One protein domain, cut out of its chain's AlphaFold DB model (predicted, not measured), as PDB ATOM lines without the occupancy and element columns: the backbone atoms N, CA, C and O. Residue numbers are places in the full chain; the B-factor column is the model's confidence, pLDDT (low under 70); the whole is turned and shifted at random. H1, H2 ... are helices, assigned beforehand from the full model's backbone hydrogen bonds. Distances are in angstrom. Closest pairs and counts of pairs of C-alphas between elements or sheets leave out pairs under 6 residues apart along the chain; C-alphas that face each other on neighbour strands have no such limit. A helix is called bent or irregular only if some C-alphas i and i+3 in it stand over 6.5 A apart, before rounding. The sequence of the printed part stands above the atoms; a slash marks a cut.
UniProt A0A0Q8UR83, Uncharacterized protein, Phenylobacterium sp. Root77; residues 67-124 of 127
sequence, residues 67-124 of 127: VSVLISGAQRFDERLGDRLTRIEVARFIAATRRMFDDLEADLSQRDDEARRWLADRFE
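AT A GLANCE: This is residues 67 to 124 of the 127 residues of an uncharacterized protein of Phenylobacterium sp. Root77 (UniProt A0A0Q8UR83). An open hook of two helices: H1 turns sharply on itself near residue 81, and H2, a long rod that makes most of the length, runs back past the first part of H1 without meeting it. The printed part has 58 residues, with named helices H1 then H2 and no named strand; the class is all helix. It is extended, with a radius of gyration of the C-alphas of 18.2 A, and spans 60 by 21 by 15 A.

HOW THE PARTS SIT: H1, residues 67 to 87, has a kink of 100 degrees near residue 81 and is irregular, with C-alphas 80 and 83 9.6 A apart. A tight link of 2 residues leads to H2, residues 90 to 123. H1 and H2 are apart, with no C-alpha of the one within 8 A of the other. In H2 every O i to N i+4 pair is within hydrogen-bond range; in H1 12 of 17 are.

IN THESE COORDINATES: H1 begins at C-alpha 67 (17.370, 36.489, 24.766) and measures 24.4 A from first to last C-alpha. H2 measures 50.0 A, from C-alpha 90 (8.589, 27.005, 39.733) to C-alpha 123 (-1.543, 34.880, -8.610).

THE WHOLE: The C-alphas farthest apart, those of Asp 83 and Glu 124, are 59.8 A apart. The printed part has no cut. Mean pLDDT of the printed part is 93.8; residues 123 to 124 are under 70.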
ATOM      1  N   VAL A  67      16.784  36.740  23.444       96.06
ATOM      2  CA  VAL A  67      17.370  36.489  24.766       96.06
ATOM      3  C   VAL A  67      17.580  37.791  25.522       96.06
ATOM      4  O   VAL A  67      17.291  37.859  26.716       96.06
ATOM      5  N   SER A  68      18.008  38.846  24.830       96.00
ATOM      6  CA  SER A  68      18.084  40.183  25.415       96.00
ATOM      7  C   SER A  68      16.714  40.666  25.908       96.00
ATOM      8  O   SER A  68      16.617  41.144  27.037       96.00
ATOM      9  N   VAL A  69      15.639  40.461  25.135       95.88
ATOM     10  CA  VAL A  69      14.263  40.794  25.556       95.88
ATOM     11  C   VAL A  69      13.845  40.001  26.797       95.88
ATOM     12  O   VAL A  69      13.299  40.583  27.738       95.88
ATOM     13  N   LEU A  70      14.129  38.696  26.842       95.56
ATOM     14  CA  LEU A  70      13.818  37.851  28.000       95.56
ATOM     15  C   LEU A  70      14.562  38.308  29.259       95.56
ATOM     16  O   LEU A  70      13.960  38.391  30.331       95.56
ATOM     17  N   ILE A  71      15.845  38.651  29.136       95.88
ATOM     18  CA  ILE A  71      16.655  39.143  30.256       95.88
ATOM     19  C   ILE A  71      16.148  40.499  30.744       95.88
ATOM     20  O   ILE A  71      15.967  40.671  31.949       95.88
ATOM     21  N   SER A  72      15.842  41.437  29.844       96.56
ATOM     22  CA  SER A  72      15.236  42.718  30.226       96.56
ATOM     23  C   SER A  72      13.870  42.532  30.894       96.56
ATOM     24  O   SER A  72      13.551  43.220  31.865       96.56
ATOM     25  N   GLY A  73      13.068  41.573  30.422       95.88
ATOM     26  CA  GLY A  73      11.807  41.192  31.054       95.88
ATOM     27  C   GLY A  73      12.003  40.664  32.476       95.88
ATOM     28  O   GLY A  73      11.301  41.098  33.389       95.88
ATOM     29  N   ALA A  74      12.985  39.782  32.678       95.81
ATOM     30  CA  ALA A  74      13.330  39.235  33.986       95.81
ATOM     31  C   ALA A  74      13.848  40.313  34.953       95.81
ATOM     32  O   ALA A  74      13.385  40.367  36.090       95.81
ATOM     33  N   GLN A  75      14.728  41.210  34.494       97.00
ATOM     34  CA  GLN A  75      15.219  42.354  35.278       97.00
ATOM     35  C   GLN A  75      14.063  43.240  35.744       97.00
ATOM     36  O   GLN A  75      13.892  43.472  36.937       97.00
ATOM     37  N   ARG A  76      13.188  43.649  34.818       97.19
ATOM     38  CA  ARG A  76      12.008  44.457  35.147       97.19
ATOM     39  C   ARG A  76      11.054  43.734  36.104       97.19
ATOM     40  O   ARG A  76      10.341  44.374  36.877       97.19
ATOM     41  N   PHE A  77      10.961  42.411  36.010       95.75
ATOM     42  CA  PHE A  77      10.120  41.611  36.894       95.75
ATOM     43  C   PHE A  77      10.682  41.560  38.318       95.75
ATOM     44  O   PHE A  77       9.921  41.763  39.267       95.75
ATOM     45  N   ASP A  78      11.995  41.368  38.452       97.06
ATOM     46  CA  ASP A  78      12.719  41.419  39.724       97.06
ATOM     47  C   ASP A  78      12.606  42.801  40.379       97.06
ATOM     48  O   ASP A  78      12.102  42.905  41.493       97.06
ATOM     49  N   GLU A  79      12.905  43.877  39.647       97.62
ATOM     50  CA  GLU A  79      12.796  45.263  40.135       97.62
ATOM     51  C   GLU A  79      11.406  45.594  40.705       97.62
ATOM     52  O   GLU A  79      11.267  46.372  41.651       97.62
ATOM     53  N   ARG A  80      10.347  45.004  40.137       97.38
ATOM     54  CA  ARG A  80       8.960  45.242  40.563       97.38
ATOM     55  C   ARG A  80       8.530  44.418  41.772       97.38
ATOM     56  O   ARG A  80       7.626  44.845  42.493       97.38
ATOM     57  N   LEU A  81       9.065  43.211  41.940       96.75
ATOM     58  CA  LEU A  81       8.634  42.277  42.985       96.75
ATOM     59  C   LEU A  81       9.590  42.235  44.174       96.75
ATOM     60  O   LEU A  81       9.126  42.014  45.299       96.75
ATOM     61  N   GLY A  82      10.886  42.417  43.923       96.38
ATOM     62  CA  GLY A  82      11.972  42.183  44.866       96.38
ATOM     63  C   GLY A  82      11.835  40.817  45.530       96.38
ATOM     64  O   GLY A  82      11.467  39.823  44.899       96.38
ATOM     65  N   ASP A  83      11.991  40.790  46.852       96.94
ATOM     66  CA  ASP A  83      11.930  39.577  47.675       96.94
ATOM     67  C   ASP A  83      10.660  38.735  47.477       96.94
ATOM     68  O   ASP A  83      10.667  37.524  47.711       96.94
ATOM     69  N   ARG A  84       9.546  39.332  47.030       96.88
ATOM     70  CA  ARG A  84       8.295  38.596  46.778       96.88
ATOM     71  C   ARG A  84       8.419  37.596  45.633       96.88
ATOM     72  O   ARG A  84       7.620  36.661  45.594       96.88
ATOM     73  N   LEU A  85       9.392  37.772  44.738       95.06
ATOM     74  CA  LEU A  85       9.683  36.852  43.641       95.06
ATOM     75  C   LEU A  85       9.901  35.418  44.150       95.06
ATOM     76  O   LEU A  85       9.413  34.468  43.542       95.06
ATOM     77  N   THR A  86      10.519  35.274  45.328       94.69
ATOM     78  CA  THR A  86      10.785  33.985  45.997       94.69
ATOM     79  C   THR A  86       9.526  33.180  46.331       94.69
ATOM     80  O   THR A  86       9.604  31.978  46.567       94.69
ATOM     81  N   ARG A  87       8.352  33.823  46.349       97.06
ATOM     82  CA  ARG A  87       7.065  33.183  46.661       97.06
ATOM     83  C   ARG A  87       6.392  32.565  45.437       97.06
ATOM     84  O   ARG A  87       5.344  31.940  45.579       97.06
ATOM     85  N   ILE A  88       6.926  32.789  44.238       96.75
ATOM     86  CA  ILE A  88       6.366  32.236  43.007       96.75
ATOM     87  C   ILE A  88       6.907  30.821  42.818       96.75
ATOM     88  O   ILE A  88       8.110  30.601  42.715       96.75
ATOM     89  N   GLU A  89       5.999  29.853  42.752       96.81
ATOM     90  CA  GLU A  89       6.353  28.456  42.513       96.81
ATOM     91  C   GLU A  89       6.939  28.252  41.112       96.81
ATOM     92  O   GLU A  89       6.440  28.798  40.124       96.81
ATOM     93  N   VAL A  90       7.936  27.370  41.005       94.69
ATOM     94  CA  VAL A  90       8.589  27.005  39.733       94.69
ATOM     95  C   VAL A  90       7.576  26.581  38.663       94.69
ATOM     96  O   VAL A  90       7.697  26.975  37.504       94.69
ATOM     97  N   ALA A  91       6.525  25.849  39.046       96.75
ATOM     98  CA  ALA A  91       5.466  25.429  38.128       96.75
ATOM     99  C   ALA A  91       4.746  26.614  37.455       96.75
ATOM    100  O   ALA A  91       4.362  26.516  36.289       96.75
ATOM    101  N   ARG A  92       4.607  27.754  38.152       97.38
ATOM    102  CA  ARG A  92       4.013  28.971  37.580       97.38
ATOM    103  C   ARG A  92       4.926  29.614  36.544       97.38
ATOM    104  O   ARG A  92       4.421  30.066  35.523       97.38
ATOM    105  N   PHE A  93       6.241  29.610  36.769       95.00
ATOM    106  CA  PHE A  93       7.201  30.063  35.759       95.00
ATOM    107  C   PHE A  93       7.150  29.182  34.514       95.00
ATOM    108  O   PHE A  93       7.017  29.702  33.415       95.00
ATOM    109  N   ILE A  94       7.160  27.857  34.683       96.06
ATOM    110  CA  ILE A  94       7.070  26.918  33.555       96.06
ATOM    111  C   ILE A  94       5.802  27.176  32.733       96.06
ATOM    112  O   ILE A  94       5.878  27.281  31.511       96.06
ATOM    113  N   ALA A  95       4.647  27.299  33.391       97.62
ATOM    114  CA  ALA A  95       3.382  27.548  32.706       97.62
ATOM    115  C   ALA A  95       3.368  28.899  31.970       97.62
ATOM    116  O   ALA A  95       2.930  28.963  30.824       97.62
ATOM    117  N   ALA A  96       3.870  29.966  32.602       96.44
ATOM    118  CA  ALA A  96       3.926  31.294  31.994       96.44
ATOM    119  C   ALA A  96       4.877  31.340  30.789       96.44
ATOM    120  O   ALA A  96       4.514  31.877  29.747       96.44
ATOM    121  N   THR A  97       6.061  30.737  30.911       95.31
ATOM    122  CA  THR A  97       7.049  30.685  29.828       95.31
ATOM    123  C   THR A  97       6.549  29.858  28.648       95.31
ATOM    124  O   THR A  97       6.719  30.284  27.512       95.31
ATOM    125  N   ARG A  98       5.895  28.712  28.892       96.88
ATOM    126  CA  ARG A  98       5.273  27.912  27.822       96.88
ATOM    127  C   ARG A  98       4.231  28.718  27.067       96.88
ATOM    128  O   ARG A  98       4.367  28.885  25.868       96.88
ATOM    129  N   ARG A  99       3.286  29.318  27.795       97.75
ATOM    130  CA  ARG A  99       2.243  30.149  27.190       97.75
ATOM    131  C   ARG A  99       2.820  31.280  26.340       97.75
ATOM    132  O   ARG A  99       2.334  31.523  25.250       97.75
ATOM    133  N   MET A 100       3.864  31.949  26.827       95.94
ATOM    134  CA  MET A 100       4.547  32.995  26.065       95.94
ATOM    135  C   MET A 100       5.101  32.473  24.730       95.94
ATOM    136  O   MET A 100       4.980  33.167  23.728       95.94
ATOM    137  N   PHE A 101       5.710  31.284  24.700       95.62
ATOM    138  CA  PHE A 101       6.215  30.698  23.456       95.62
ATOM    139  C   PHE A 101       5.093  30.188  22.545       95.62
ATOM    140  O   PHE A 101       5.152  30.449  21.347       95.62
ATOM    141  N   ASP A 102       4.063  29.552  23.107       97.38
ATOM    142  CA  ASP A 102       2.886  29.090  22.358       97.38
ATOM    143  C   ASP A 102       2.188  30.273  21.652       97.38
ATOM    144  O   ASP A 102       1.830  30.189  20.478       97.38
ATOM    145  N   ASP A 103       2.051  31.413  22.345       97.06
ATOM    146  CA  ASP A 103       1.453  32.636  21.795       97.06
ATOM    147  C   ASP A 103       2.289  33.201  20.619       97.06
ATOM    148  O   ASP A 103       1.729  33.671  19.627       97.06
ATOM    149  N   LEU A 104       3.627  33.139  20.694       95.12
ATOM    150  CA  LEU A 104       4.527  33.588  19.618       95.12
ATOM    151  C   LEU A 104       4.496  32.657  18.397       95.12
ATOM    152  O   LEU A 104       4.539  33.127  17.260       95.12
ATOM    153  N   GLU A 105       4.418  31.344  18.619       95.56
ATOM    154  CA  GLU A 105       4.296  30.350  17.550       95.56
ATOM    155  C   GLU A 105       2.973  30.507  16.788       95.56
ATOM    156  O   GLU A 105       2.943  30.439  15.553       95.56
ATOM    157  N   ALA A 106       1.887  30.783  17.514       96.50
ATOM    158  CA  ALA A 106       0.582  31.048  16.926       96.50
ATOM    159  C   ALA A 106       0.578  32.322  16.055       96.50
ATOM    160  O   ALA A 106       0.072  32.280  14.933       96.50
ATOM    161  N   ASP A 107       1.177  33.425  16.527       95.38
ATOM    162  CA  ASP A 107       1.302  34.673  15.750       95.38
ATOM    163  C   ASP A 107       2.108  34.462  14.459       95.38
ATOM    164  O   ASP A 107       1.689  34.908  13.389       95.38
ATOM    165  N   LEU A 108       3.225  33.729  14.522       93.94
ATOM    166  CA  LEU A 108       4.020  33.421  13.332       93.94
ATOM    167  C   LEU A 108       3.229  32.572  12.325       93.94
ATOM    168  O   LEU A 108       3.190  32.904  11.141       93.94
ATOM    169  N   SER A 109       2.557  31.522  12.802       94.81
ATOM    170  CA  SER A 109       1.749  30.635  11.953       94.81
ATOM    171  C   SER A 109       0.624  31.398  11.249       94.81
ATOM    172  O   SER A 109       0.399  31.225  10.051       94.81
ATOM    173  N   GLN A 110      -0.047  32.300  11.970       95.06
ATOM    174  CA  GLN A 110      -1.094  33.143  11.404       95.06
ATOM    175  C   GLN A 110      -0.554  34.047  10.287       95.06
ATOM    176  O   GLN A 110      -1.178  34.147   9.228       95.06
ATOM    177  N   ARG A 111       0.601  34.690  10.497       92.94
ATOM    178  CA  ARG A 111       1.223  35.572   9.496       92.94
ATOM    179  C   ARG A 111       1.621  34.817   8.235       92.94
ATOM    180  O   ARG A 111       1.409  35.325   7.135       92.94
ATOM    181  N   ASP A 112       2.148  33.606   8.384       94.50
ATOM    182  CA  ASP A 112       2.485  32.746   7.249       94.50
ATOM    183  C   ASP A 112       1.236  32.367   6.443       94.50
ATOM    184  O   ASP A 112       1.243  32.429   5.209       94.50
ATOM    185  N   ASP A 113       0.137  32.032   7.118       94.00
ATOM    186  CA  ASP A 113      -1.129  31.705   6.462       94.00
ATOM    187  C   ASP A 113      -1.770  32.916   5.775       94.00
ATOM    188  O   ASP A 113      -2.378  32.780   4.711       94.00
ATOM    189  N   GLU A 114      -1.660  34.106   6.364       92.75
ATOM    190  CA  GLU A 114      -2.099  35.362   5.748       92.75
ATOM    191  C   GLU A 114      -1.262  35.698   4.509       92.75
ATOM    192  O   GLU A 114      -1.823  36.027   3.461       92.75
ATOM    193  N   ALA A 115       0.062  35.545   4.585       91.75
ATOM    194  CA  ALA A 115       0.960  35.764   3.456       91.75
ATOM    195  C   ALA A 115       0.676  34.790   2.302       91.75
ATOM    196  O   ALA A 115       0.632  35.201   1.140       91.75
ATOM    197  N   ARG A 116       0.425  33.510   2.607       91.75
ATOM    198  CA  ARG A 116       0.041  32.494   1.611       91.75
ATOM    199  C   ARG A 116      -1.284  32.825   0.934       91.75
ATOM    200  O   ARG A 116      -1.358  32.745  -0.290       91.75
ATOM    201  N   ARG A 117      -2.304  33.223   1.704       91.31
ATOM    202  CA  ARG A 117      -3.607  33.647   1.163       91.31
ATOM    203  C   ARG A 117      -3.467  34.866   0.256       91.31
ATOM    204  O   ARG A 117      -3.934  34.836  -0.874       91.31
ATOM    205  N   TRP A 118      -2.730  35.885   0.699       88.12
ATOM    206  CA  TRP A 118      -2.470  37.079  -0.106       88.12
ATOM    207  C   TRP A 118      -1.753  36.769  -1.430       88.12
ATOM    208  O   TRP A 118      -2.049  37.387  -2.452       88.12
ATOM    209  N   LEU A 119      -0.811  35.817  -1.431       91.00
ATOM    210  CA  LEU A 119      -0.151  35.360  -2.657       91.00
ATOM    211  C   LEU A 119      -1.118  34.601  -3.577       91.00
ATOM    212  O   LEU A 119      -1.104  34.848  -4.780       91.00
ATOM    213  N   ALA A 120      -1.955  33.713  -3.033       88.81
ATOM    214  CA  ALA A 120      -2.942  32.967  -3.815       88.81
ATOM    215  C   ALA A 120      -3.928  33.914  -4.522       88.81
ATOM    216  O   ALA A 120      -4.046  33.863  -5.742       88.81
ATOM    217  N   ASP A 121      -4.501  34.874  -3.790       86.00
ATOM    218  CA  ASP A 121      -5.468  35.845  -4.326       86.00
ATOM    219  C   ASP A 121      -4.890  36.723  -5.455       86.00
ATOM    220  O   ASP A 121      -5.628  37.270  -6.274       86.00
ATOM    221  N   ARG A 122      -3.561  36.905  -5.498       76.81
ATOM    222  CA  ARG A 122      -2.880  37.783  -6.465       76.81
ATOM    223  C   ARG A 122      -2.289  37.042  -7.666       76.81
ATOM    224  O   ARG A 122      -1.934  37.693  -8.651       76.81
ATOM    225  N   PHE A 123      -2.151  35.720  -7.576       69.50
ATOM    226  CA  PHE A 123      -1.543  34.880  -8.610       69.50
ATOM    227  C   PHE A 123      -2.449  33.743  -9.104       69.50
ATOM    228  O   PHE A 123      -2.017  32.976  -9.965       69.50
ATOM    229  N   GLU A 124      -3.699  33.651  -8.645       59.88
ATOM    230  CA  GLU A 124      -4.719  32.893  -9.368       59.88
ATOM    231  C   GLU A 124      -5.036  33.597 -10.704       59.88
ATOM    232  O   GLU A 124      -5.380  34.786 -10.715       59.88
TER     233      GLU A 124